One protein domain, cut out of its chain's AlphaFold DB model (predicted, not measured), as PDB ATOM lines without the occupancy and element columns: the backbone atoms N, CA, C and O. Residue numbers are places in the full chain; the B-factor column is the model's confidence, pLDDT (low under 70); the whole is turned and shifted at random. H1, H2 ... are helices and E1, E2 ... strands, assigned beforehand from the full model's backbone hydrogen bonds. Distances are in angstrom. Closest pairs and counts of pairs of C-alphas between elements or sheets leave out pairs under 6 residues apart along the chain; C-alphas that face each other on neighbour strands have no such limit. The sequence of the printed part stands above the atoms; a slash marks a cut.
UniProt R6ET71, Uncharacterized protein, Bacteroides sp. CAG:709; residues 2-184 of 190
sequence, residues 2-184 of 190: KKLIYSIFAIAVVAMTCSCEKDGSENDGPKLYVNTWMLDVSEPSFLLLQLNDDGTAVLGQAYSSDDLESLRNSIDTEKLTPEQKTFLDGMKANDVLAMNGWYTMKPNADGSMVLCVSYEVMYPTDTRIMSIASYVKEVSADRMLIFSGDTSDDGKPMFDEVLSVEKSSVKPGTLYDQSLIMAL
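This is residues 2 to 184 of the 190 residues of an uncharacterized protein of Bacteroides sp. CAG:709 (UniProt R6ET71). The body is a closed barrel of eight antiparallel strands, E1 to E8, with the long helix H1 on its outside, slanting over E6 and E7 and only just over E5. Between E3 and E4 the chain leaves the barrel for two helices, H2 and H3, which run opposite ways, while the short strand E9 pairs onto E4 and leads into the small helix H4 outside the barrel. The printed part has 183 residues with four named helices and nine named strands, in the order H1 E1 E2 E3 H2 H3 E4 E5 E6 E7 E8 E9 H4, of mixed class with helices and strands. The whole is compact, with a radius of gyration of the C-alphas of 17.5 A and spans of 54 by 37 by 35 A.

H1, residues 2 to 19, begins at C-alpha 2 (-166.213, -16.750, 73.007), is 25.1 A long and has a kink of 29 degrees near residue 13. Three strands follow: E1, residues 36 to 39; E2, residues 47 to 51; and E3, residues 56 to 62, 20.3 A long. H2, residues 65 to 74, and H3, residues 82 to 90, measure 14.3 A and 12.0 A. E4, residues 95 to 107, is 34.4 A long, begins at C-alpha 95 (-159.242, -54.362, 57.968) and bends by 65 degrees at residue 100. E5, residues 113 to 122, measures 29.1 A; E6, residues 127 to 139, measures 32.9 A and bends by 65 degrees at residue 136. E7, residues 143 to 147, E8, residues 160 to 165, and E9, residues 175 to 177, come next. H4, residues 178 to 182, ends at C-alpha 182 (-156.384, -52.138, 69.215).

The ring runs E1 E2 E3 E4 E5 E6 E7 E8 and back to E1. It holds two meanders, each strand the antiparallel neighbour of the one before: E1 E2 E3, and E4 E5 E6 E7 E8. In the hairpin E1 and E2, N 37 and O 49 are 2.8 A apart, within hydrogen-bond range; in the hairpin E2 and E3, N 48 and O 60 are 2.8 A apart. E3 and E4 are antiparallel neighbours, with N 57 and O 101 at 2.8 A. E4 pairs in a staggered way: with E9 over residues 95 to 97, where N 96 and O 176 are 2.8 A apart, with E3 over 96 to 102, and with E5 over 101 to 107, where N 104 and O 116 are 2.9 A apart. The hairpin E5 and E6 has N 117 and O 132 at 2.8 A. E8 and E1 close the ring, with N 38 and O 163 at 2.9 A. H1 is on the barrel, outside it, at a height over the sheet of 9.7 A; its line and that of E6 stand at 35 degrees on the local plane, slantwise to the strands. The closest C-alphas of H1 and E6 are those of Val 13 and Ala 133, 6.4 A apart. H4 is on the barrel too, outside it and over none of the strands; its closest C-alpha to E4 is that of Gln 178, 5.8 A from that of Asp 95. H2 and H3 are not on the barrel; they are close but not clearly touching, at a shallow tilt of 27 degrees, opposite ways, with the C-alphas of Arg 72 and Leu 88 closest at 7.4 A. In H2, H3 and H4 every O i to N i+4 pair is within hydrogen-bond range; in H1 12 of 14 are.

The two C-alphas farthest apart are those of Lys 2 and Pro 82, at 56.5 A. The printed part has no cut. The long links are H1 to E1, with 16 residues, and E7 to E8, with 12. The mean pLDDT of the printed part is 70.6; 59 residues are under 70, among them residues 2 to 32 and 120 to 129, and H1 has a mean of 39.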
ATOM      1  N   LYS A   2    -166.300 -15.275  73.166       30.39
ATOM      2  CA  LYS A   2    -166.213 -16.750  73.007       30.39
ATOM      3  C   LYS A   2    -166.475 -17.262  71.576       30.39
ATOM      4  O   LYS A   2    -165.626 -17.940  71.023       30.39
ATOM      5  N   LYS A   3    -167.574 -16.835  70.935       27.67
ATOM      6  CA  LYS A   3    -167.870 -17.170  69.524       27.67
ATOM      7  C   LYS A   3    -166.756 -16.765  68.547       27.67
ATOM      8  O   LYS A   3    -166.522 -17.476  67.587       27.67
ATOM      9  N   LEU A   4    -166.058 -15.658  68.815       30.06
ATOM     10  CA  LEU A   4    -164.985 -15.164  67.947       30.06
ATOM     11  C   LEU A   4    -163.749 -16.077  68.004       30.06
ATOM     12  O   LEU A   4    -163.164 -16.365  66.973       30.06
ATOM     13  N   ILE A   5    -163.395 -16.570  69.197       38.09
ATOM     14  CA  ILE A   5    -162.278 -17.505  69.403       38.09
ATOM     15  C   ILE A   5    -162.561 -18.847  68.711       38.09
ATOM     16  O   ILE A   5    -161.690 -19.385  68.044       38.09
ATOM     17  N   TYR A   6    -163.789 -19.363  68.793       39.28
ATOM     18  CA  TYR A   6    -164.151 -20.636  68.155       39.28
ATOM     19  C   TYR A   6    -164.280 -20.531  66.631       39.28
ATOM     20  O   TYR A   6    -163.864 -21.442  65.919       39.28
ATOM     21  N   SER A   7    -164.734 -19.385  66.113       35.12
ATOM     22  CA  SER A   7    -164.613 -19.077  64.685       35.12
ATOM     23  C   SER A   7    -163.150 -18.993  64.236       35.12
ATOM     24  O   SER A   7    -162.854 -19.423  63.132       35.12
ATOM     25  N   ILE A   8    -162.228 -18.515  65.081       42.75
ATOM     26  CA  ILE A   8    -160.785 -18.527  64.787       42.75
ATOM     27  C   ILE A   8    -160.231 -19.958  64.759       42.75
ATOM     28  O   ILE A   8    -159.424 -20.240  63.890       42.75
ATOM     29  N   PHE A   9    -160.685 -20.875  65.620       37.12
ATOM     30  CA  PHE A   9    -160.274 -22.289  65.579       37.12
ATOM     31  C   PHE A   9    -160.742 -23.016  64.310       37.12
ATOM     32  O   PHE A   9    -159.952 -23.705  63.673       37.12
ATOM     33  N   ALA A  10    -161.995 -22.820  63.891       35.91
ATOM     34  CA  ALA A  10    -162.509 -23.399  62.647       35.91
ATOM     35  C   ALA A  10    -161.875 -22.760  61.393       35.91
ATOM     36  O   ALA A  10    -161.516 -23.459  60.448       35.91
ATOM     37  N   ILE A  11    -161.670 -21.435  61.398       39.72
ATOM     38  CA  ILE A  11    -160.940 -20.726  60.333       39.72
ATOM     39  C   ILE A  11    -159.466 -21.127  60.329       39.72
ATOM     40  O   ILE A  11    -158.887 -21.215  59.256       39.72
ATOM     41  N   ALA A  12    -158.863 -21.419  61.485       39.59
ATOM     42  CA  ALA A  12    -157.527 -21.980  61.552       39.59
ATOM     43  C   ALA A  12    -157.519 -23.333  60.842       39.59
ATOM     44  O   ALA A  12    -156.724 -23.484  59.939       39.59
ATOM     45  N   VAL A  13    -158.435 -24.271  61.120       38.94
ATOM     46  CA  VAL A  13    -158.440 -25.592  60.444       38.94
ATOM     47  C   VAL A  13    -158.533 -25.451  58.918       38.94
ATOM     48  O   VAL A  13    -157.766 -26.088  58.198       38.94
ATOM     49  N   VAL A  14    -159.365 -24.529  58.428       40.41
ATOM     50  CA  VAL A  14    -159.528 -24.236  56.989       40.41
ATOM     51  C   VAL A  14    -158.359 -23.433  56.386       40.41
ATOM     52  O   VAL A  14    -158.006 -23.637  55.231       40.41
ATOM     53  N   ALA A  15    -157.723 -22.527  57.128       39.75
ATOM     54  CA  ALA A  15    -156.506 -21.834  56.687       39.75
ATOM     55  C   ALA A  15    -155.262 -22.743  56.780       39.75
ATOM     56  O   ALA A  15    -154.277 -22.536  56.073       39.75
ATOM     57  N   MET A  16    -155.310 -23.764  57.640       44.84
ATOM     58  CA  MET A  16    -154.226 -24.698  57.943       44.84
ATOM     59  C   MET A  16    -154.102 -25.809  56.899       44.84
ATOM     60  O   MET A  16    -152.995 -26.314  56.723       44.84
ATOM     61  N   THR A  17    -155.141 -26.119  56.118       45.91
ATOM     62  CA  THR A  17    -155.006 -26.996  54.937       45.91
ATOM     63  C   THR A  17    -154.048 -26.413  53.895       45.91
ATOM     64  O   THR A  17    -153.259 -27.160  53.328       45.91
ATOM     65  N   CYS A  18    -154.009 -25.083  53.725       43.28
ATOM     66  CA  CYS A  18    -152.996 -24.407  52.898       43.28
ATOM     67  C   CYS A  18    -151.583 -24.515  53.495       43.28
ATOM     68  O   CYS A  18    -150.594 -24.394  52.789       43.28
ATOM     69  N   SER A  19    -151.462 -24.755  54.804       45.94
ATOM     70  CA  SER A  19    -150.171 -24.934  55.479       45.94
ATOM     71  C   SER A  19    -149.666 -26.382  55.481       45.94
ATOM     72  O   SER A  19    -148.496 -26.590  55.817       45.94
ATOM     73  N   CYS A  20    -150.527 -27.339  55.108       53.28
ATOM     74  CA  CYS A  20    -150.171 -28.731  54.840       53.28
ATOM     75  C   CYS A  20    -149.710 -28.941  53.377       53.28
ATOM     76  O   CYS A  20    -149.333 -30.063  53.019       53.28
ATOM     77  N   GLU A  21    -149.733 -27.892  52.535       51.06
ATOM     78  CA  GLU A  21    -149.138 -27.925  51.198       51.06
ATOM     79  C   GLU A  21    -147.640 -28.216  51.318       51.06
ATOM     80  O   GLU A  21    -146.898 -27.565  52.057       51.06
ATOM     81  N   LYS A  22    -147.214 -29.255  50.597       50.31
ATOM     82  CA  LYS A  22    -145.822 -29.678  50.462       50.31
ATOM     83  C   LYS A  22    -145.092 -28.681  49.564       50.31
ATOM     84  O   LYS A  22    -144.677 -29.029  48.463       50.31
ATOM     85  N   ASP A  23    -144.927 -27.452  50.027       43.38
ATOM     86  CA  ASP A  23    -143.855 -26.620  49.508       43.38
ATOM     87  C   ASP A  23    -142.565 -27.217  50.051       43.38
ATOM     88  O   ASP A  23    -142.400 -27.362  51.260       43.38
ATOM     89  N   GLY A  24    -141.682 -27.646  49.147       42.22
ATOM     90  CA  GLY A  24    -140.414 -28.325  49.427       42.22
ATOM     91  C   GLY A  24    -139.385 -27.506  50.219       42.22
ATOM     92  O   GLY A  24    -138.190 -27.654  49.984       42.22
ATOM     93  N   SER A  25    -139.828 -26.636  51.124       40.59
ATOM     94  CA  SER A  25    -139.027 -25.996  52.154       40.59
ATOM     95  C   SER A  25    -138.788 -26.951  53.323       40.59
ATOM     96  O   SER A  25    -139.674 -27.689  53.748       40.59
ATOM     97  N   GLU A  26    -137.557 -26.920  53.803       43.25
ATOM     98  CA  GLU A  26    -136.907 -27.861  54.703       43.25
ATOM     99  C   GLU A  26    -137.606 -28.090  56.060       43.25
ATOM    100  O   GLU A  26    -138.361 -27.267  56.576       43.25
ATOM    101  N   ASN A  27    -137.306 -29.263  56.633       47.53
ATOM    102  CA  ASN A  27    -137.725 -29.777  57.943       47.53
ATOM    103  C   ASN A  27    -137.136 -28.960  59.121       47.53
ATOM    104  O   ASN A  27    -136.375 -29.495  59.926       47.53
ATOM    105  N   ASP A  28    -137.498 -27.685  59.257       43.38
ATOM    106  CA  ASP A  28    -136.994 -26.821  60.345       43.38
ATOM    107  C   ASP A  28    -137.869 -26.828  61.614       43.38
ATOM    108  O   ASP A  28    -137.581 -26.142  62.598       43.38
ATOM    109  N   GLY A  29    -138.939 -27.625  61.638       48.00
ATOM    110  CA  GLY A  29    -139.747 -27.824  62.841       48.00
ATOM    111  C   GLY A  29    -139.111 -28.850  63.793       48.00
ATOM    112  O   GLY A  29    -138.679 -29.912  63.335       48.00
ATOM    113  N   PRO A  30    -139.067 -28.610  65.118       45.62
ATOM    114  CA  PRO A  30    -138.665 -29.642  66.066       45.62
ATOM    115  C   PRO A  30    -139.582 -30.866  65.924       45.62
ATOM    116  O   PRO A  30    -140.807 -30.748  65.929       45.62
ATOM    117  N   LYS A  31    -138.959 -32.043  65.804       61.53
ATOM    118  CA  LYS A  31    -139.595 -33.366  65.688       61.53
ATOM    119  C   LYS A  31    -140.183 -33.776  67.037       61.53
ATOM    120  O   LYS A  31    -139.636 -34.605  67.762       61.53
ATOM    121  N   LEU A  32    -141.247 -33.084  67.423       62.09
ATOM    122  CA  LEU A  32    -141.993 -33.327  68.646       62.09
ATOM    123  C   LEU A  32    -142.946 -34.505  68.426       62.09
ATOM    124  O   LEU A  32    -143.461 -34.706  67.332       62.09
ATOM    125  N   TYR A  33    -143.177 -35.280  69.487       71.12
ATOM    126  CA  TYR A  33    -144.218 -36.314  69.521       71.12
ATOM    127  C   TYR A  33    -143.990 -37.498  68.563       71.12
ATOM    128  O   TYR A  33    -144.943 -38.162  68.163       71.12
ATOM    129  N   VAL A  34    -142.724 -37.814  68.248       80.88
ATOM    130  CA  VAL A  34    -142.315 -39.056  67.562       80.88
ATOM    131  C   VAL A  34    -142.755 -40.260  68.394       80.88
ATOM    132  O   VAL A  34    -142.148 -40.589  69.416       80.88
ATOM    133  N   ASN A  35    -143.847 -40.893  67.984       81.69
ATOM    134  CA  ASN A  35    -144.465 -41.999  68.698       81.69
ATOM    135  C   ASN A  35    -145.483 -42.708  67.799       81.69
ATOM    136  O   ASN A  35    -145.777 -42.265  66.687       81.69
ATOM    137  N   THR A  36    -146.047 -43.801  68.303       82.38
ATOM    138  CA  THR A  36    -147.293 -44.348  67.768       82.38
ATOM    139  C   THR A  36    -148.445 -43.867  68.634       82.38
ATOM    140  O   THR A  36    -148.461 -44.093  69.846       82.38
ATOM    141  N   TRP A  37    -149.385 -43.195  67.989       86.75
ATOM    142  CA  TRP A  37    -150.554 -42.568  68.573       86.75
ATOM    143  C   TRP A  37    -151.814 -43.276  68.094       86.75
ATOM    144  O   TRP A  37    -151.898 -43.689  66.934       86.75
ATOM    145  N   MET A  38    -152.786 -43.406  68.988       85.31
ATOM    146  CA  MET A  38    -154.086 -43.988  68.690       85.31
ATOM    147  C   MET A  38    -155.189 -43.043  69.150       85.31
ATOM    148  O   MET A  38    -155.255 -42.696  70.331       85.31
ATOM    149  N   LEU A  39    -156.015 -42.616  68.201       79.12
ATOM    150  CA  LEU A  39    -157.202 -41.790  68.415       79.12
ATOM    151  C   LEU A  39    -158.447 -42.685  68.398       79.12
ATOM    152  O   LEU A  39    -158.510 -43.619  67.597       79.12
ATOM    153  N   ASP A  40    -159.414 -42.351  69.256       68.62
ATOM    154  CA  ASP A  40    -160.723 -43.009  69.364       68.62
ATOM    155  C   ASP A  40    -160.624 -44.523  69.625       68.62
ATOM    156  O   ASP A  40    -161.023 -45.382  68.848       68.62
ATOM    157  N   VAL A  41    -160.032 -44.868  70.769       56.62
ATOM    158  CA  VAL A  41    -159.854 -46.262  71.215       56.62
ATOM    159  C   VAL A  41    -161.153 -46.932  71.695       56.62
ATOM    160  O   VAL A  41    -161.104 -48.076  72.157       56.62
ATOM    161  N   SER A  42    -162.285 -46.221  71.647       50.66
ATOM    162  CA  SER A  42    -163.573 -46.613  72.236       50.66
ATOM    163  C   SER A  42    -164.605 -47.170  71.249       50.66
ATOM    164  O   SER A  42    -165.533 -47.841  71.697       50.66
ATOM    165  N   GLU A  43    -164.449 -46.943  69.945       52.25
ATOM    166  CA  GLU A  43    -165.442 -47.251  68.899       52.25
ATOM    167  C   GLU A  43    -164.814 -48.093  67.755       52.25
ATOM    168  O   GLU A  43    -163.589 -48.226  67.672       52.25
ATOM    169  N   PRO A  44    -165.611 -48.713  66.855       53.97
ATOM    170  CA  PRO A  44    -165.097 -49.428  65.680       53.97
ATOM    171  C   PRO A  44    -164.346 -48.522  64.686       53.97
ATOM    172  O   PRO A  44    -163.653 -49.036  63.809       53.97
ATOM    173  N   SER A  45    -164.420 -47.198  64.826       60.50
ATOM    174  CA  SER A  45    -163.556 -46.242  64.135       60.50
ATOM    175  C   SER A  45    -162.376 -45.864  65.021       60.50
ATOM    176  O   SER A  45    -162.558 -45.235  66.052       60.50
ATOM    177  N   PHE A  46    -161.158 -46.196  64.598       74.88
ATOM    178  CA  PHE A  46    -159.944 -45.698  65.239       74.88
ATOM    179  C   PHE A  46    -158.958 -45.207  64.178       74.88
ATOM    180  O   PHE A  46    -158.986 -45.659  63.026       74.88
ATOM    181  N   LEU A  47    -158.066 -44.303  64.578       79.81
ATOM    182  CA  LEU A  47    -156.978 -43.817  63.733       79.81
ATOM    183  C   LEU A  47    -155.632 -44.166  64.369       79.81
ATOM    184  O   LEU A  47    -155.325 -43.730  65.481       79.81
ATOM    185  N   LEU A  48    -154.813 -44.930  63.644       87.12
ATOM    186  CA  LEU A  48    -153.405 -45.148  63.965       87.12
ATOM    187  C   LEU A  48    -152.557 -44.064  63.302       87.12
ATOM    188  O   LEU A  48    -152.603 -43.895  62.084       87.12
ATOM    189  N   LEU A  49    -151.717 -43.405  64.092       88.50
ATOM    190  CA  LEU A  49    -150.740 -42.425  63.630       88.50
ATOM    191  C   LEU A  49    -149.354 -42.807  64.140       88.50
ATOM    192  O   LEU A  49    -149.015 -42.574  65.298       88.50
ATOM    193  N   GLN A  50    -148.522 -43.388  63.282       88.69
ATOM    194  CA  GLN A  50    -147.105 -43.579  63.587       88.69
ATOM    195  C   GLN A  50    -146.311 -42.409  63.018       88.69
ATOM    196  O   GLN A  50    -146.142 -42.323  61.807       88.69
ATOM    197  N   LEU A  51    -145.807 -41.535  63.885       87.19
ATOM    198  CA  LEU A  51    -144.984 -40.388  63.505       87.19
ATOM    199  C   LEU A  51    -143.513 -40.734  63.722       87.19
ATOM    200  O   LEU A  51    -143.116 -41.101  64.831       87.19
ATOM    201  N   ASN A  52    -142.708 -40.639  62.668       84.38
ATOM    202  CA  ASN A  52    -141.290 -40.975  62.719       84.38
ATOM    203  C   ASN A  52    -140.423 -39.726  62.886       84.38
ATOM    204  O   ASN A  52    -140.833 -38.591  62.640       84.38
ATOM    205  N   ASP A  53    -139.191 -39.936  63.327       81.50
ATOM    206  CA  ASP A  53    -138.224 -38.863  63.497       81.50
ATOM    207  C   ASP A  53    -137.796 -38.252  62.163       81.50
ATOM    208  O   ASP A  53    -137.420 -37.097  62.138       81.50
ATOM    209  N   ASP A  54    -137.869 -38.941  61.034       79.62
ATOM    210  CA  ASP A  54    -137.528 -38.386  59.717       79.62
ATOM    211  C   ASP A  54    -138.624 -37.497  59.087       79.62
ATOM    212  O   ASP A  54    -138.416 -36.955  58.000       79.62
ATOM    213  N   GLY A  55    -139.753 -37.288  59.776       77.75
ATOM    214  CA  GLY A  55    -140.901 -36.522  59.267       77.75
ATOM    215  C   GLY A  55    -141.881 -37.354  58.430       77.75
ATOM    216  O   GLY A  55    -142.884 -36.830  57.942       77.75
ATOM    217  N   THR A  56    -141.627 -38.655  58.265       83.25
ATOM    218  CA  THR A  56    -142.601 -39.585  57.681       83.25
ATOM    219  C   THR A  56    -143.664 -39.976  58.701       83.25
ATOM    220  O   THR A  56    -143.450 -39.938  59.918       83.25
ATOM    221  N   ALA A  57    -144.824 -40.368  58.192       84.75
ATOM    222  CA  ALA A  57    -145.925 -40.887  58.975       84.75
ATOM    223  C   ALA A  57    -146.472 -42.179  58.358       84.75
ATOM    224  O   ALA A  57    -146.385 -42.391  57.147       84.75
ATOM    225  N   VAL A  58    -147.077 -43.020  59.192       85.12
ATOM    226  CA  VAL A  58    -147.977 -44.088  58.746       85.12
ATOM    227  C   VAL A  58    -149.356 -43.822  59.324       85.12
ATOM    228  O   VAL A  58    -149.497 -43.658  60.538       85.12
ATOM    229  N   LEU A  59    -150.350 -43.781  58.443       84.62
ATOM    230  CA  LEU A  59    -151.757 -43.619  58.786       84.62
ATOM    231  C   LEU A  59    -152.466 -44.963  58.634       84.62
ATOM    232  O   LEU A  59    -152.364 -45.582  57.580       84.62
ATOM    233  N   GLY A  60    -153.185 -45.411  59.656       82.94
ATOM    234  CA  GLY A  60    -154.050 -46.588  59.570       82.94
ATOM    235  C   GLY A  60    -155.476 -46.230  59.958       82.94
ATOM    236  O   GLY A  60    -155.688 -45.726  61.057       82.94
ATOM    237  N   GLN A  61    -156.432 -46.513  59.078       78.88
ATOM    238  CA  GLN A  61    -157.863 -46.386  59.352       78.88
ATOM    239  C   GLN A  61    -158.558 -47.710  59.025       78.88
ATOM    240  O   GLN A  61    -158.232 -48.347  58.020       78.88
ATOM    241  N   ALA A  62    -159.483 -48.130  59.888       81.56
ATOM    242  CA  ALA A  62    -160.314 -49.303  59.649       81.56
ATOM    243  C   ALA A  62    -161.377 -49.000  58.584       81.56
ATOM    244  O   ALA A  62    -162.031 -47.959  58.642       81.56
ATOM    245  N   TYR A  63    -161.566 -49.913  57.635       75.06
ATOM    246  CA  TYR A  63    -162.655 -49.808  56.668       75.06
ATOM    247  C   TYR A  63    -163.965 -50.336  57.250       75.06
ATOM    248  O   TYR A  63    -164.029 -51.475  57.725       75.06
ATOM    249  N   SER A  64    -165.038 -49.550  57.135       80.88
ATOM    250  CA  SER A  64    -166.390 -50.068  57.345       80.88
ATOM    251  C   SER A  64    -166.839 -50.936  56.161       80.88
ATOM    252  O   SER A  64    -166.247 -50.911  55.078       80.88
ATOM    253  N   SER A  65    -167.910 -51.712  56.347       82.94
ATOM    254  CA  SER A  65    -168.525 -52.472  55.248       82.94
ATOM    255  C   SER A  65    -168.938 -51.564  54.084       82.94
ATOM    256  O   SER A  65    -168.687 -51.908  52.929       82.94
ATOM    257  N   ASP A  66    -169.509 -50.400  54.397       79.75
ATOM    258  CA  ASP A  66    -169.999 -49.435  53.412       79.75
ATOM    259  C   ASP A  66    -168.833 -48.799  52.638       79.75
ATOM    260  O   ASP A  66    -168.899 -48.658  51.413       79.75
ATOM    261  N   ASP A  67    -167.721 -48.495  53.320       75.38
ATOM    262  CA  ASP A  67    -166.515 -47.964  52.677       75.38
ATOM    263  C   ASP A  67    -165.900 -48.974  51.703       75.38
ATOM    264  O   ASP A  67    -165.470 -48.596  50.612       75.38
ATOM    265  N   LEU A  68    -165.879 -50.266  52.058       75.81
ATOM    266  CA  LEU A  68    -165.378 -51.318  51.165       75.81
ATOM    267  C   LEU A  68    -166.276 -51.528  49.954       75.81
ATOM    268  O   LEU A  68    -165.769 -51.743  48.852       75.81
ATOM    269  N   GLU A  69    -167.594 -51.500  50.142       79.62
ATOM    270  CA  GLU A  69    -168.538 -51.596  49.032       79.62
ATOM    271  C   GLU A  69    -168.362 -50.413  48.074       79.62
ATOM    272  O   GLU A  69    -168.206 -50.611  46.866       79.62
ATOM    273  N   SER A  70    -168.289 -49.193  48.608       72.06
ATOM    274  CA  SER A  70    -168.019 -47.982  47.827       72.06
ATOM    275  C   SER A  70    -166.684 -48.069  47.078       72.06
ATOM    276  O   SER A  70    -166.637 -47.832  45.867       72.06
ATOM    277  N   LEU A  71    -165.610 -48.495  47.755       73.44
ATOM    278  CA  LEU A  71    -164.288 -48.677  47.153       73.44
ATOM    279  C   LEU A  71    -164.349 -49.647  45.971       73.44
ATOM    280  O   LEU A  71    -163.915 -49.302  44.871       73.44
ATOM    281  N   ARG A  72    -164.934 -50.832  46.170       76.38
ATOM    282  CA  ARG A  72    -165.069 -51.860  45.125       76.38
ATOM    283  C   ARG A  72    -165.878 -51.367  43.933       76.38
ATOM    284  O   ARG A  72    -165.478 -51.604  42.799       76.38
ATOM    285  N   ASN A  73    -166.969 -50.646  44.184       73.75
ATOM    286  CA  ASN A  73    -167.819 -50.092  43.131       73.75
ATOM    287  C   ASN A  73    -167.149 -48.940  42.365       73.75
ATOM    288  O   ASN A  73    -167.503 -48.678  41.217       73.75
ATOM    289  N   SER A  74    -166.184 -48.251  42.980       66.69
ATOM    290  CA  SER A  74    -165.450 -47.147  42.350       66.69
ATOM    291  C   SER A  74    -164.285 -47.596  41.460       66.69
ATOM    292  O   SER A  74    -163.822 -46.817  40.624       66.69
ATOM    293  N   ILE A  75    -163.801 -48.833  41.622       66.81
ATOM    294  CA  ILE A  75    -162.630 -49.348  40.908       66.81
ATOM    295  C   ILE A  75    -163.058 -50.140  39.671       66.81
ATOM    296  O   ILE A  75    -163.837 -51.086  39.737       66.81
ATOM    297  N   ASP A  76    -162.455 -49.806  38.532       72.06
ATOM    298  CA  ASP A  76    -162.543 -50.614  37.321       72.06
ATOM    299  C   ASP A  76    -161.714 -51.903  37.483       72.06
ATOM    300  O   ASP A  76    -160.518 -51.950  37.184       72.06
ATOM    301  N   THR A  77    -162.350 -52.952  38.011       70.56
ATOM    302  CA  THR A  77    -161.680 -54.221  38.349       70.56
ATOM    303  C   THR A  77    -161.109 -54.976  37.143       70.56
ATOM    304  O   THR A  77    -160.334 -55.914  37.337       70.56
ATOM    305  N   GLU A  78    -161.457 -54.591  35.909       78.69
ATOM    306  CA  GLU A  78    -160.882 -55.169  34.685       78.69
ATOM    307  C   GLU A  78    -159.466 -54.646  34.407       78.69
ATOM    308  O   GLU A  78    -158.684 -55.313  33.728       78.69
ATOM    309  N   LYS A  79    -159.112 -53.477  34.955       76.25
ATOM    310  CA  LYS A  79    -157.778 -52.870  34.821       76.25
ATOM    311  C   LYS A  79    -156.784 -53.318  35.890       76.25
ATOM    312  O   LYS A  79    -155.611 -52.958  35.810       76.25
ATOM    313  N   LEU A  80    -157.240 -54.072  36.888       63.75
ATOM    314  CA  LEU A  80    -156.389 -54.564  37.966       63.75
ATOM    315  C   LEU A  80    -155.575 -55.779  37.520       63.75
ATOM    316  O   LEU A  80    -156.067 -56.648  36.797       63.75
ATOM    317  N   THR A  81    -154.342 -55.890  38.017       71.50
ATOM    318  CA  THR A  81    -153.602 -57.156  37.926       71.50
ATOM    319  C   THR A  81    -154.279 -58.229  38.793       71.50
ATOM    320  O   THR A  81    -155.008 -57.896  39.737       71.50
ATOM    321  N   PRO A  82    -154.044 -59.528  38.534       80.69
ATOM    322  CA  PRO A  82    -154.587 -60.602  39.367       80.69
ATOM    323  C   PRO A  82    -154.252 -60.453  40.859       80.69
ATOM    324  O   PRO A  82    -155.090 -60.736  41.715       80.69
ATOM    325  N   GLU A  83    -153.054 -59.965  41.181       67.81
ATOM    326  CA  GLU A  83    -152.605 -59.726  42.554       67.81
ATOM    327  C   GLU A  83    -153.392 -58.585  43.209       67.81
ATOM    328  O   GLU A  83    -153.838 -58.721  44.346       67.81
ATOM    329  N   GLN A  84    -153.622 -57.487  42.483       68.19
ATOM    330  CA  GLN A  84    -154.407 -56.345  42.966       68.19
ATOM    331  C   GLN A  84    -155.878 -56.710  43.174       68.19
ATOM    332  O   GLN A  84    -156.495 -56.277  44.145       68.19
ATOM    333  N   LYS A  85    -156.431 -57.542  42.289       69.81
ATOM    334  CA  LYS A  85    -157.798 -58.048  42.418       69.81
ATOM    335  C   LYS A  85    -157.939 -58.968  43.627       69.81
ATOM    336  O   LYS A  85    -158.822 -58.765  44.448       69.81
ATOM    337  N   THR A  86    -156.996 -59.898  43.796       75.62
ATOM    338  CA  THR A  86    -156.931 -60.776  44.978       75.62
ATOM    339  C   THR A  86    -156.809 -59.967  46.271       75.62
ATOM    340  O   THR A  86    -157.444 -60.301  47.267       75.62
ATOM    341  N   PHE A  87    -156.022 -58.888  46.258       73.25
ATOM    342  CA  PHE A  87    -155.904 -57.973  47.388       73.25
ATOM    343  C   PHE A  87    -157.239 -57.279  47.709       73.25
ATOM    344  O   PHE A  87    -157.702 -57.367  48.842       73.25
ATOM    345  N   LEU A  88    -157.889 -56.659  46.716       73.88
ATOM    346  CA  LEU A  88    -159.173 -55.957  46.880       73.88
ATOM    347  C   LEU A  88    -160.312 -56.892  47.337       73.88
ATOM    348  O   LEU A  88    -161.131 -56.532  48.191       73.88
ATOM    349  N   ASP A  89    -160.356 -58.109  46.796       80.31
ATOM    350  CA  ASP A  89    -161.332 -59.138  47.170       80.31
ATOM    351  C   ASP A  89    -161.065 -59.688  48.581       80.31
ATOM    352  O   ASP A  89    -161.997 -60.069  49.291       80.31
ATOM    353  N   GLY A  90    -159.799 -59.701  49.006       82.44
ATOM    354  CA  GLY A  90    -159.370 -60.166  50.323       82.44
ATOM    355  C   GLY A  90    -159.694 -59.214  51.477       82.44
ATOM    356  O   GLY A  90    -159.737 -59.681  52.615       82.44
ATOM    357  N   MET A  91    -159.940 -57.926  51.196       81.19
ATOM    358  CA  MET A  91    -160.265 -56.913  52.209       81.19
ATOM    359  C   MET A  91    -161.601 -57.202  52.911       81.19
ATOM    360  O   MET A  91    -162.613 -57.528  52.278       81.19
ATOM    361  N   LYS A  92    -161.632 -57.035  54.228       88.94
ATOM    362  CA  LYS A  92    -162.792 -57.266  55.096       88.94
ATOM    363  C   LYS A  92    -163.093 -56.034  55.928       88.94
ATOM    364  O   LYS A  92    -162.219 -55.210  56.173       88.94
ATOM    365  N   ALA A  93    -164.345 -55.916  56.367       85.88
ATOM    366  CA  ALA A  93    -164.700 -54.897  57.344       85.88
ATOM    367  C   ALA A  93    -163.779 -55.033  58.563       85.88
ATOM    368  O   ALA A  93    -163.496 -56.157  58.989       85.88
ATOM    369  N   ASN A  94    -163.334 -53.898  59.096       85.12
ATOM    370  CA  ASN A  94    -162.330 -53.783  60.154       85.12
ATOM    371  C   ASN A  94    -160.891 -54.124  59.728       85.12
ATOM    372  O   ASN A  94    -159.993 -54.109  60.571       85.12
ATOM    373  N   ASP A  95    -160.622 -54.396  58.448       82.56
ATOM    374  CA  ASP A  95    -159.242 -54.362  57.968       82.56
ATOM    375  C   ASP A  95    -158.742 -52.917  57.968       82.56
ATOM    376  O   ASP A  95    -159.442 -51.975  57.586       82.56
ATOM    377  N   VAL A  96    -157.492 -52.755  58.379       80.19
ATOM    378  CA  VAL A  96    -156.784 -51.485  58.452       80.19
ATOM    379  C   VAL A  96    -155.711 -51.479  57.383       80.19
ATOM    380  O   VAL A  96    -154.756 -52.259  57.448       80.19
ATOM    381  N   LEU A  97    -155.848 -50.580  56.409       76.31
ATOM    382  CA  LEU A  97    -154.793 -50.325  55.436       76.31
ATOM    383  C   LEU A  97    -153.845 -49.263  55.981       76.31
ATOM    384  O   LEU A  97    -154.232 -48.120  56.218       76.31
ATOM    385  N   ALA A  98    -152.583 -49.645  56.141       81.44
ATOM    386  CA  ALA A  98    -151.529 -48.713  56.491       81.44
ATOM    387  C   ALA A  98    -151.064 -47.933  55.253       81.44
ATOM    388  O   ALA A  98    -150.578 -48.517  54.283       81.44
ATOM    389  N   MET A  99    -151.175 -46.611  55.295       79.44
ATOM    390  CA  MET A  99    -150.809 -45.698  54.215       79.44
ATOM    391  C   MET A  99    -149.565 -44.897  54.582       79.44
ATOM    392  O   MET A  99    -149.394 -44.474  55.726       79.44
ATOM    393  N   ASN A 100    -148.705 -44.669  53.589       79.00
ATOM    394  CA  ASN A 100    -147.586 -43.746  53.728       79.00
ATOM    395  C   ASN A 100    -148.087 -42.308  53.806       79.00
ATOM    396  O   ASN A 100    -148.980 -41.902  53.059       79.00
ATOM    397  N   GLY A 101    -147.432 -41.527  54.650       80.19
ATOM    398  CA  GLY A 101    -147.628 -40.097  54.706       80.19
ATOM    399  C   GLY A 101    -146.401 -39.356  55.201       80.19
ATOM    400  O   GLY A 101    -145.333 -39.918  55.456       80.19
ATOM    401  N   TRP A 102    -146.590 -38.059  55.357       82.75
ATOM    402  CA  TRP A 102    -145.655 -37.135  55.971       82.75
ATOM    403  C   TRP A 102    -146.419 -36.302  56.971       82.75
ATOM    404  O   TRP A 102    -147.611 -36.045  56.788       82.75
ATOM    405  N   TYR A 103    -145.733 -35.855  58.010       80.50
ATOM    406  CA  TYR A 103    -146.326 -34.914  58.935       80.50
ATOM    407  C   TYR A 103    -145.462 -33.676  59.077       80.50
ATOM    408  O   TYR A 103    -144.238 -33.715  58.959       80.50
ATOM    409  N   THR A 104    -146.127 -32.561  59.331       75.31
ATOM    410  CA  THR A 104    -145.474 -31.324  59.736       75.31
ATOM    411  C   THR A 104    -146.128 -30.818  61.002       75.31
ATOM    412  O   THR A 104    -147.318 -31.043  61.247       75.31
ATOM    413  N   MET A 105    -145.329 -30.140  61.820       74.44
ATOM    414  CA  MET A 105    -145.818 -29.490  63.022       74.44
ATOM    415  C   MET A 105    -145.424 -28.027  63.040       74.44
ATOM    416  O   MET A 105    -144.262 -27.690  62.815       74.44
ATOM    417  N   LYS A 106    -146.398 -27.159  63.318       73.56
ATOM    418  CA  LYS A 106    -146.196 -25.707  63.344       73.56
ATOM    419  C   LYS A 106    -146.697 -25.129  64.670       73.56
ATOM    420  O   LYS A 106    -147.858 -25.357  65.006       73.56
ATOM    421  N   PRO A 107    -145.859 -24.407  65.434       71.19
ATOM    422  CA  PRO A 107    -146.317 -23.705  66.626       71.19
ATOM    423  C   PRO A 107    -147.214 -22.522  66.252       71.19
ATOM    424  O   PRO A 107    -146.934 -21.790  65.303       71.19
ATOM    425  N   ASN A 108    -148.258 -22.302  67.042       67.06
ATOM    426  CA  ASN A 108    -149.080 -21.099  67.004       67.06
ATOM    427  C   ASN A 108    -148.583 -20.065  68.021       67.06
ATOM    428  O   ASN A 108    -147.894 -20.377  68.994       67.06
ATOM    429  N   ALA A 109    -148.996 -18.811  67.829       65.31
ATOM    430  CA  ALA A 109    -148.614 -17.693  68.695       65.31
ATOM    431  C   ALA A 109    -149.103 -17.823  70.155       65.31
ATOM    432  O   ALA A 109    -148.567 -17.162  71.040       65.31
ATOM    433  N   ASP A 110    -150.114 -18.658  70.408       67.12
ATOM    434  CA  ASP A 110    -150.661 -18.942  71.740       67.12
ATOM    435  C   ASP A 110    -149.938 -20.094  72.470       67.12
ATOM    436  O   ASP A 110    -150.327 -20.449  73.582       67.12
ATOM    437  N   GLY A 111    -148.883 -20.659  71.869       66.81
ATOM    438  CA  GLY A 111    -148.089 -21.754  72.432       66.81
ATOM    439  C   GLY A 111    -148.624 -23.156  72.132       66.81
ATOM    440  O   GLY A 111    -148.004 -24.137  72.536       66.81
ATOM    441  N   SER A 112    -149.744 -23.269  71.420       68.81
ATOM    442  CA  SER A 112    -150.226 -24.547  70.893       68.81
ATOM    443  C   SER A 112    -149.489 -24.972  69.628       68.81
ATOM    444  O   SER A 112    -148.728 -24.199  69.046       68.81
ATOM    445  N   MET A 113    -149.748 -26.197  69.172       75.81
ATOM    446  CA  MET A 113    -149.169 -26.735  67.947       75.81
ATOM    447  C   MET A 113    -150.265 -27.139  66.964       75.81
ATOM    448  O   MET A 113    -151.355 -27.545  67.350       75.81
ATOM    449  N   VAL A 114    -149.957 -27.080  65.679       76.94
ATOM    450  CA  VAL A 114    -150.756 -27.666  64.604       76.94
ATOM    451  C   VAL A 114    -150.044 -28.922  64.144       76.94
ATOM    452  O   VAL A 114    -148.851 -28.858  63.854       76.94
ATOM    453  N   LEU A 115    -150.758 -30.041  64.075       80.81
ATOM    454  CA  LEU A 115    -150.314 -31.276  63.440       80.81
ATOM    455  C   LEU A 115    -151.004 -31.388  62.077       80.81
ATOM    456  O   LEU A 115    -152.225 -31.484  62.009       80.81
ATOM    457  N   CYS A 116    -150.221 -31.379  61.003       79.88
ATOM    458  CA  CYS A 116    -150.676 -31.720  59.657       79.88
ATOM    459  C   CYS A 116    -150.148 -33.110  59.317       79.88
ATOM    460  O   CYS A 116    -148.935 -33.306  59.354       79.88
ATOM    461  N   VAL A 117    -151.017 -34.039  58.927       79.50
ATOM    462  CA  VAL A 117    -150.639 -35.337  58.354       79.50
ATOM    463  C   VAL A 117    -151.155 -35.389  56.926       79.50
ATOM    464  O   VAL A 117    -152.361 -35.329  56.704       79.50
ATOM    465  N   SER A 118    -150.248 -35.506  55.965       79.50
ATOM    466  CA  SER A 118    -150.556 -35.627  54.541       79.50
ATOM    467  C   SER A 118    -150.242 -37.039  54.066       79.50
ATOM    468  O   SER A 118    -149.148 -37.538  54.320       79.50
ATOM    469  N   TYR A 119    -151.169 -37.681  53.365       73.94
ATOM    470  CA  TYR A 119    -151.041 -39.056  52.886       73.94
ATOM    471  C   TYR A 119    -151.561 -39.186  51.458       73.94
ATOM    472  O   TYR A 119    -152.396 -38.406  50.995       73.94
ATOM    473  N   GLU A 120    -151.020 -40.163  50.741       67.69
ATOM    474  CA  GLU A 120    -151.402 -40.423  49.357       67.69
ATOM    475  C   GLU A 120    -152.617 -41.345  49.306       67.69
ATOM    476  O   GLU A 120    -152.625 -42.426  49.897       67.69
ATOM    477  N   VAL A 121    -153.631 -40.924  48.557       64.06
ATOM    478  CA  VAL A 121    -154.822 -41.712  48.257       64.06
ATOM    479  C   VAL A 121    -154.889 -41.920  46.753       64.06
ATOM    480  O   VAL A 121    -154.885 -40.965  45.973       64.06
ATOM    481  N   MET A 122    -154.945 -43.183  46.337       54.84
ATOM    482  CA  MET A 122    -155.125 -43.540  44.934       54.84
ATOM    483  C   MET A 122    -156.611 -43.503  44.587       54.84
ATOM    484  O   MET A 122    -157.395 -44.288  45.116       54.84
ATOM    485  N   TYR A 123    -156.984 -42.607  43.679       52.84
ATOM    486  CA  TYR A 123    -158.280 -42.612  43.013       52.84
ATOM    487  C   TYR A 123    -158.156 -43.318  41.651       52.84
ATOM    488  O   TYR A 123    -157.052 -43.440  41.115       52.84
ATOM    489  N   PRO A 124    -159.274 -43.761  41.041       44.03
ATOM    490  CA  PRO A 124    -159.247 -44.469  39.758       44.03
ATOM    491  C   PRO A 124    -158.561 -43.706  38.610       44.03
ATOM    492  O   PRO A 124    -158.120 -44.318  37.639       44.03
ATOM    493  N   THR A 125    -158.498 -42.374  38.694       46.56
ATOM    494  CA  THR A 125    -157.983 -41.487  37.638       46.56
ATOM    495  C   THR A 125    -156.673 -40.783  37.978       46.56
ATOM    496  O   THR A 125    -156.016 -40.270  37.074       46.56
ATOM    497  N   ASP A 126    -156.307 -40.715  39.256       50.41
ATOM    498  CA  ASP A 126    -155.219 -39.885  39.766       50.41
ATOM    499  C   ASP A 126    -154.844 -40.276  41.202       50.41
ATOM    500  O   ASP A 126    -155.668 -40.757  41.975       50.41
ATOM    501  N   THR A 127    -153.596 -40.026  41.590       54.34
ATOM    502  CA  THR A 127    -153.200 -40.049  43.003       54.34
ATOM    503  C   THR A 127    -153.380 -38.650  43.570       54.34
ATOM    504  O   THR A 127    -152.847 -37.685  43.019       54.34
ATOM    505  N   ARG A 128    -154.111 -38.531  44.679       64.56
ATOM    506  CA  ARG A 128    -154.305 -37.266  45.395       64.56
ATOM    507  C   ARG A 128    -153.598 -37.309  46.735       64.56
ATOM    508  O   ARG A 128    -153.596 -38.333  47.410       64.56
ATOM    509  N   ILE A 129    -153.043 -36.173  47.133       66.94
ATOM    510  CA  ILE A 129    -152.609 -35.967  48.510       66.94
ATOM    511  C   ILE A 129    -153.829 -35.487  49.288       66.94
ATOM    512  O   ILE A 129    -154.438 -34.477  48.936       66.94
ATOM    513  N   MET A 130    -154.191 -36.233  50.324       71.94
ATOM    514  CA  MET A 130    -155.158 -35.805  51.325       71.94
ATOM    515  C   MET A 130    -154.410 -35.377  52.580       71.94
ATOM    516  O   MET A 130    -153.336 -35.901  52.874       71.94
ATOM    517  N   SER A 131    -154.975 -34.423  53.314       71.69
ATOM    518  CA  SER A 131    -154.381 -33.918  54.548       71.69
ATOM    519  C   SER A 131    -155.416 -33.875  55.656       71.69
ATOM    520  O   SER A 131    -156.536 -33.409  55.451       71.69
ATOM    521  N   ILE A 132    -155.011 -34.321  56.839       75.88
ATOM    522  CA  ILE A 132    -155.723 -34.110  58.095       75.88
ATOM    523  C   ILE A 132    -154.925 -33.066  58.868       75.88
ATOM    524  O   ILE A 132    -153.720 -33.220  59.067       75.88
ATOM    525  N   ALA A 133    -155.590 -31.988  59.268       76.62
ATOM    526  CA  ALA A 133    -155.013 -30.959  60.117       76.62
ATOM    527  C   ALA A 133    -155.731 -30.972  61.459       76.62
ATOM    528  O   ALA A 133    -156.962 -31.007  61.509       76.62
ATOM    529  N   SER A 134    -154.969 -30.905  62.542       79.31
ATOM    530  CA  SER A 134    -155.540 -30.913  63.879       79.31
ATOM    531  C   SER A 134    -154.759 -30.003  64.814       79.31
ATOM    532  O   SER A 134    -153.535 -29.874  64.725       79.31
ATOM    533  N   TYR A 135    -155.475 -29.341  65.717       79.81
ATOM    534  CA  TYR A 135    -154.874 -28.480  66.725       79.81
ATOM    535  C   TYR A 135    -154.514 -29.304  67.957       79.81
ATOM    536  O   TYR A 135    -155.336 -30.052  68.474       79.81
ATOM    537  N   VAL A 136    -153.297 -29.136  68.453       80.19
ATOM    538  CA  VAL A 136    -152.727 -29.899  69.556       80.19
ATOM    539  C   VAL A 136    -152.480 -28.955  70.725       80.19
ATOM    540  O   VAL A 136    -151.682 -28.018  70.631       80.19
ATOM    541  N   LYS A 137    -153.191 -29.188  71.831       75.12
ATOM    542  CA  LYS A 137    -153.203 -28.270  72.981       75.12
ATOM    543  C   LYS A 137    -152.381 -28.759  74.170       75.12
ATOM    544  O   LYS A 137    -151.767 -27.952  74.860       75.12
ATOM    545  N   GLU A 138    -152.378 -30.062  74.422       74.56
ATOM    546  CA  GLU A 138    -151.698 -30.677  75.561       74.56
ATOM    547  C   GLU A 138    -151.014 -31.944  75.074       74.56
ATOM    548  O   GLU A 138    -151.678 -32.787  74.472       74.56
ATOM    549  N   VAL A 139    -149.705 -32.069  75.308       75.75
ATOM    550  CA  VAL A 139    -148.968 -33.285  74.961       75.75
ATOM    551  C   VAL A 139    -147.969 -33.657  76.042       75.75
ATOM    552  O   VAL A 139    -147.130 -32.847  76.440       75.75
ATOM    553  N   SER A 140    -148.046 -34.907  76.472       78.06
ATOM    554  CA  SER A 140    -147.096 -35.589  77.344       78.06
ATOM    555  C   SER A 140    -146.440 -36.755  76.595       78.06
ATOM    556  O   SER A 140    -146.610 -36.929  75.388       78.06
ATOM    557  N   ALA A 141    -145.644 -37.562  77.299       75.25
ATOM    558  CA  ALA A 141    -145.020 -38.748  76.710       75.25
ATOM    559  C   ALA A 141    -146.047 -39.815  76.277       75.25
ATOM    560  O   ALA A 141    -145.776 -40.610  75.377       75.25
ATOM    561  N   ASP A 142    -147.207 -39.827  76.928       81.38
ATOM    562  CA  ASP A 142    -148.226 -40.869  76.859       81.38
ATOM    563  C   ASP A 142    -149.578 -40.397  76.309       81.38
ATOM    564  O   ASP A 142    -150.399 -41.226  75.921       81.38
ATOM    565  N   ARG A 143    -149.813 -39.085  76.220       84.19
ATOM    566  CA  ARG A 143    -151.129 -38.525  75.905       84.19
ATOM    567  C   ARG A 143    -151.023 -37.257  75.068       84.19
ATOM    568  O   ARG A 143    -150.124 -36.442  75.268       84.19
ATOM    569  N   MET A 144    -151.988 -37.064  74.178       84.50
ATOM    570  CA  MET A 144    -152.199 -35.847  73.407       84.50
ATOM    571  C   MET A 144    -153.688 -35.475  73.393       84.50
ATOM    572  O   MET A 144    -154.540 -36.352  73.291       84.50
ATOM    573  N   LEU A 145    -154.005 -34.180  73.479       85.00
ATOM    574  CA  LEU A 145    -155.346 -33.656  73.203       85.00
ATOM    575  C   LEU A 145    -155.377 -32.980  71.837       85.00
ATOM    576  O   LEU A 145    -154.683 -31.977  71.620       85.00
ATOM    577  N   ILE A 146    -156.207 -33.521  70.949       84.19
ATOM    578  CA  ILE A 146    -156.363 -33.074  69.569       84.19
ATOM    579  C   ILE A 146    -157.741 -32.441  69.377       84.19
ATOM    580  O   ILE A 146    -158.740 -32.969  69.834       84.19
ATOM    581  N   PHE A 147    -157.805 -31.309  68.687       82.31
ATOM    582  CA  PHE A 147    -159.047 -30.714  68.207       82.31
ATOM    583  C   PHE A 147    -159.093 -30.801  66.681       82.31
ATOM    584  O   PHE A 147    -158.251 -30.212  65.993       82.31
ATOM    585  N   SER A 148    -160.091 -31.522  66.175       73.12
ATOM    586  CA  SER A 148    -160.266 -31.834  64.748       73.12
ATOM    587  C   SER A 148    -161.262 -30.908  64.036       73.12
ATOM    588  O   SER A 148    -161.460 -31.025  62.832       73.12
ATOM    589  N   GLY A 149    -161.861 -29.951  64.757       71.75
ATOM    590  CA  GLY A 149    -162.846 -29.006  64.217       71.75
ATOM    591  C   GLY A 149    -164.240 -29.123  64.838       71.75
ATOM    592  O   GLY A 149    -165.046 -28.209  64.665       71.75
ATOM    593  N   ASP A 150    -164.503 -30.189  65.598       76.19
ATOM    594  CA  ASP A 150    -165.823 -30.472  66.155       76.19
ATOM    595  C   ASP A 150    -166.138 -29.655  67.407       76.19
ATOM    596  O   ASP A 150    -165.328 -29.498  68.325       76.19
ATOM    597  N   THR A 151    -167.363 -29.137  67.467       77.38
ATOM    598  CA  THR A 151    -167.865 -28.405  68.630       77.38
ATOM    599  C   THR A 151    -169.108 -29.068  69.194       77.38
ATOM    600  O   THR A 151    -169.978 -29.480  68.433       77.38
ATOM    601  N   SER A 152    -169.237 -29.077  70.517       78.62
ATOM    602  CA  SER A 152    -170.458 -29.486  71.211       78.62
ATOM    603  C   SER A 152    -171.635 -28.559  70.891       78.62
ATOM    604  O   SER A 152    -171.451 -27.443  70.400       78.62
ATOM    605  N   ASP A 153    -172.852 -28.972  71.258       81.44
ATOM    606  CA  ASP A 153    -174.090 -28.202  71.040       81.44
ATOM    607  C   ASP A 153    -174.060 -26.783  71.641       81.44
ATOM    608  O   ASP A 153    -174.720 -25.864  71.151       81.44
ATOM    609  N   ASP A 154    -173.276 -26.570  72.703       84.62
ATOM    610  CA  ASP A 154    -173.065 -25.257  73.327       84.62
ATOM    611  C   ASP A 154    -171.933 -24.433  72.673       84.62
ATOM    612  O   ASP A 154    -171.593 -23.338  73.140       84.62
ATOM    613  N   GLY A 155    -171.377 -24.932  71.567       75.75
ATOM    614  CA  GLY A 155    -170.357 -24.296  70.741       75.75
ATOM    615  C   GLY A 155    -168.955 -24.322  71.344       75.75
ATOM    616  O   GLY A 155    -168.141 -23.462  70.996       75.75
ATOM    617  N   LYS A 156    -168.670 -25.235  72.280       78.81
ATOM    618  CA  LYS A 156    -167.318 -25.422  72.820       78.81
ATOM    619  C   LYS A 156    -166.538 -26.426  71.967       78.81
ATOM    620  O   LYS A 156    -167.124 -27.393  71.501       78.81
ATOM    621  N   PRO A 157    -165.224 -26.228  71.786       75.69
ATOM    622  CA  PRO A 157    -164.378 -27.169  71.074       75.69
ATOM    623  C   PRO A 157    -164.328 -28.491  71.833       75.69
ATOM    624  O   PRO A 157    -164.104 -28.501  73.049       75.69
ATOM    625  N   MET A 158    -164.531 -29.578  71.103       82.25
ATOM    626  CA  MET A 158    -164.368 -30.932  71.602       82.25
ATOM    627  C   MET A 158    -162.956 -31.398  71.279       82.25
ATOM    628  O   MET A 158    -162.518 -31.334  70.135       82.25
ATOM    629  N   PHE A 159    -162.226 -31.785  72.319       83.44
ATOM    630  CA  PHE A 159    -160.891 -32.335  72.168       83.44
ATOM    631  C   PHE A 159    -160.977 -33.841  72.315       83.44
ATOM    632  O   PHE A 159    -161.500 -34.328  73.320       83.44
ATOM    633  N   ASP A 160    -160.412 -34.537  71.348       83.19
ATOM    634  CA  ASP A 160    -160.239 -35.968  71.391       83.19
ATOM    635  C   ASP A 160    -158.937 -36.307  72.104       83.19
ATOM    636  O   ASP A 160    -157.891 -35.671  71.913       83.19
ATOM    637  N   GLU A 161    -159.011 -37.325  72.947       85.38
ATOM    638  CA  GLU A 161    -157.842 -37.878  73.599       85.38
ATOM    639  C   GLU A 161    -157.159 -38.890  72.686       85.38
ATOM    640  O   GLU A 161    -157.780 -39.800  72.135       85.38
ATOM    641  N   VAL A 162    -155.849 -38.723  72.553       85.81
ATOM    642  CA  VAL A 162    -154.988 -39.575  71.749       85.81
ATOM    643  C   VAL A 162    -153.922 -40.161  72.650       85.81
ATOM    644  O   VAL A 162    -153.179 -39.439  73.316       85.81
ATOM    645  N   LEU A 163    -153.849 -41.485  72.672       86.94
ATOM    646  CA  LEU A 163    -152.965 -42.211  73.572       86.94
ATOM    647  C   LEU A 163    -151.731 -42.692  72.827       86.94
ATOM    648  O   LEU A 163    -151.811 -43.184  71.698       86.94
ATOM    649  N   SER A 164    -150.577 -42.582  73.476       85.06
ATOM    650  CA  SER A 164    -149.394 -43.292  73.025       85.06
ATOM    651  C   SER A 164    -149.577 -44.778  73.285       85.06
ATOM    652  O   SER A 164    -149.904 -45.212  74.391       85.06
ATOM    653  N   VAL A 165    -149.254 -45.565  72.274       85.44
ATOM    654  CA  VAL A 165    -149.113 -47.013  72.401       85.44
ATOM    655  C   VAL A 165    -147.654 -47.417  72.218       85.44
ATOM    656  O   VAL A 165    -146.793 -46.605  71.847       85.44
ATOM    657  N   GLU A 166    -147.339 -48.673  72.520       81.25
ATOM    658  CA  GLU A 166    -146.075 -49.261  72.088       81.25
ATOM    659  C   GLU A 166    -145.879 -49.063  70.586       81.25
ATOM    660  O   GLU A 166    -146.828 -49.111  69.800       81.25
ATOM    661  N   LYS A 167    -144.627 -48.797  70.195       75.50
ATOM    662  CA  LYS A 167    -144.307 -48.451  68.814       75.50
ATOM    663  C   LYS A 167    -144.773 -49.579  67.901       75.50
ATOM    664  O   LYS A 167    -144.250 -50.692  67.959       75.50
ATOM    665  N   SER A 168    -145.741 -49.268  67.050       71.44
ATOM    666  CA  SER A 168    -146.239 -50.217  66.071       71.44
ATOM    667  C   SER A 168    -145.162 -50.477  65.016       71.44
ATOM    668  O   SER A 168    -144.433 -49.570  64.613       71.44
ATOM    669  N   SER A 169    -145.045 -51.730  64.576       73.88
ATOM    670  CA  SER A 169    -144.201 -52.124  63.436       73.88
ATOM    671  C   SER A 169    -145.017 -52.272  62.149       73.88
ATOM    672  O   SER A 169    -144.606 -52.968  61.215       73.88
ATOM    673  N   VAL A 170    -146.187 -51.627  62.115       80.69
ATOM    674  CA  VAL A 170    -147.082 -51.588  60.962       80.69
ATOM    675  C   VAL A 170    -146.334 -51.058  59.741       80.69
ATOM    676  O   VAL A 170    -145.638 -50.044  59.785       80.69
ATOM    677  N   LYS A 171    -146.462 -51.792  58.637       80.75
ATOM    678  CA  LYS A 171    -145.804 -51.499  57.371       80.75
ATOM    679  C   LYS A 171    -146.822 -50.930  56.388       80.75
ATOM    680  O   LYS A 171    -147.872 -51.543  56.197       80.75
ATOM    681  N   PRO A 172    -146.503 -49.815  55.723       71.44
ATOM    682  CA  PRO A 172    -147.310 -49.286  54.632       71.44
ATOM    683  C   PRO A 172    -147.626 -50.348  53.570       71.44
ATOM    684  O   PRO A 172    -146.796 -51.213  53.281       71.44
ATOM    685  N   GLY A 173    -148.828 -50.290  52.997       67.94
ATOM    686  CA  GLY A 173    -149.316 -51.244  51.996       67.94
ATOM    687  C   GLY A 173    -149.669 -52.627  52.551       67.94
ATOM    688  O   GLY A 173    -149.937 -53.540  51.775       67.94
ATOM    689  N   THR A 174    -149.661 -52.802  53.875       73.50
ATOM    690  CA  THR A 174    -150.070 -54.046  54.539       73.50
ATOM    691  C   THR A 174    -151.449 -53.869  55.173       73.50
ATOM    692  O   THR A 174    -151.734 -52.818  55.750       73.50
ATOM    693  N   LEU A 175    -152.291 -54.901  55.056       76.38
ATOM    694  CA  LEU A 175    -153.582 -54.993  55.738       76.38
ATOM    695  C   LEU A 175    -153.401 -55.655  57.101       76.38
ATOM    696  O   LEU A 175    -152.737 -56.689  57.215       76.38
ATOM    697  N   TYR A 176    -154.018 -55.069  58.116       83.81
ATOM    698  CA  TYR A 176    -154.034 -55.593  59.474       83.81
ATOM    699  C   TYR A 176    -155.470 -55.745  59.945       83.81
ATOM    700  O   TYR A 176    -156.287 -54.866  59.705       83.81
ATOM    701  N   ASP A 177    -155.755 -56.814  60.679       86.12
ATOM    702  CA  ASP A 177    -157.000 -56.896  61.438       86.12
ATOM    703  C   ASP A 177    -156.981 -55.814  62.533       86.12
ATOM    704  O   ASP A 177    -156.018 -55.727  63.307       86.12
ATOM    705  N   GLN A 178    -158.023 -54.980  62.603       85.31
ATOM    706  CA  GLN A 178    -158.157 -53.912  63.599       85.31
ATOM    707  C   GLN A 178    -157.912 -54.395  65.031       85.31
ATOM    708  O   GLN A 178    -157.298 -53.668  65.813       85.31
ATOM    709  N   SER A 179    -158.329 -55.614  65.385       84.75
ATOM    710  CA  SER A 179    -158.154 -56.150  66.740       84.75
ATOM    711  C   SER A 179    -156.682 -56.262  67.144       84.75
ATOM    712  O   SER A 179    -156.350 -56.028  68.305       84.75
ATOM    713  N   LEU A 180    -155.783 -56.541  66.193       84.50
ATOM    714  CA  LEU A 180    -154.341 -56.599  66.446       84.50
ATOM    715  C   LEU A 180    -153.779 -55.225  66.790       84.50
ATOM    716  O   LEU A 180    -152.894 -55.112  67.636       84.50
ATOM    717  N   ILE A 181    -154.291 -54.185  66.136       83.50
ATOM    718  CA  ILE A 181    -153.849 -52.820  66.384       83.50
ATOM    719  C   ILE A 181    -154.444 -52.316  67.701       83.50
ATOM    720  O   ILE A 181    -153.705 -51.805  68.533       83.50
ATOM    721  N   MET A 182    -155.737 -52.532  67.954       81.00
ATOM    722  CA  MET A 182    -156.384 -52.138  69.215       81.00
ATOM    723  C   MET A 182    -155.799 -52.842  70.449       81.00
ATOM    724  O   MET A 182    -155.880 -52.309  71.558       81.00
ATOM    725  N   ALA A 183    -155.201 -54.022  70.266       82.88
ATOM    726  CA  ALA A 183    -154.504 -54.764  71.311       82.88
ATOM    727  C   ALA A 183    -153.095 -54.231  71.627       82.88
ATOM    728  O   ALA A 183    -152.462 -54.738  72.556       82.88
ATOM    729  N   LEU A 184    -152.586 -53.233  70.889       82.81
ATOM    730  CA  LEU A 184    -151.295 -52.621  71.203       82.81
ATOM    731  C   LEU A 184    -151.313 -52.066  72.637       82.81
ATOM    732  O   LEU A 184    -152.245 -51.334  72.995       82.81
TER     733      LEU A 184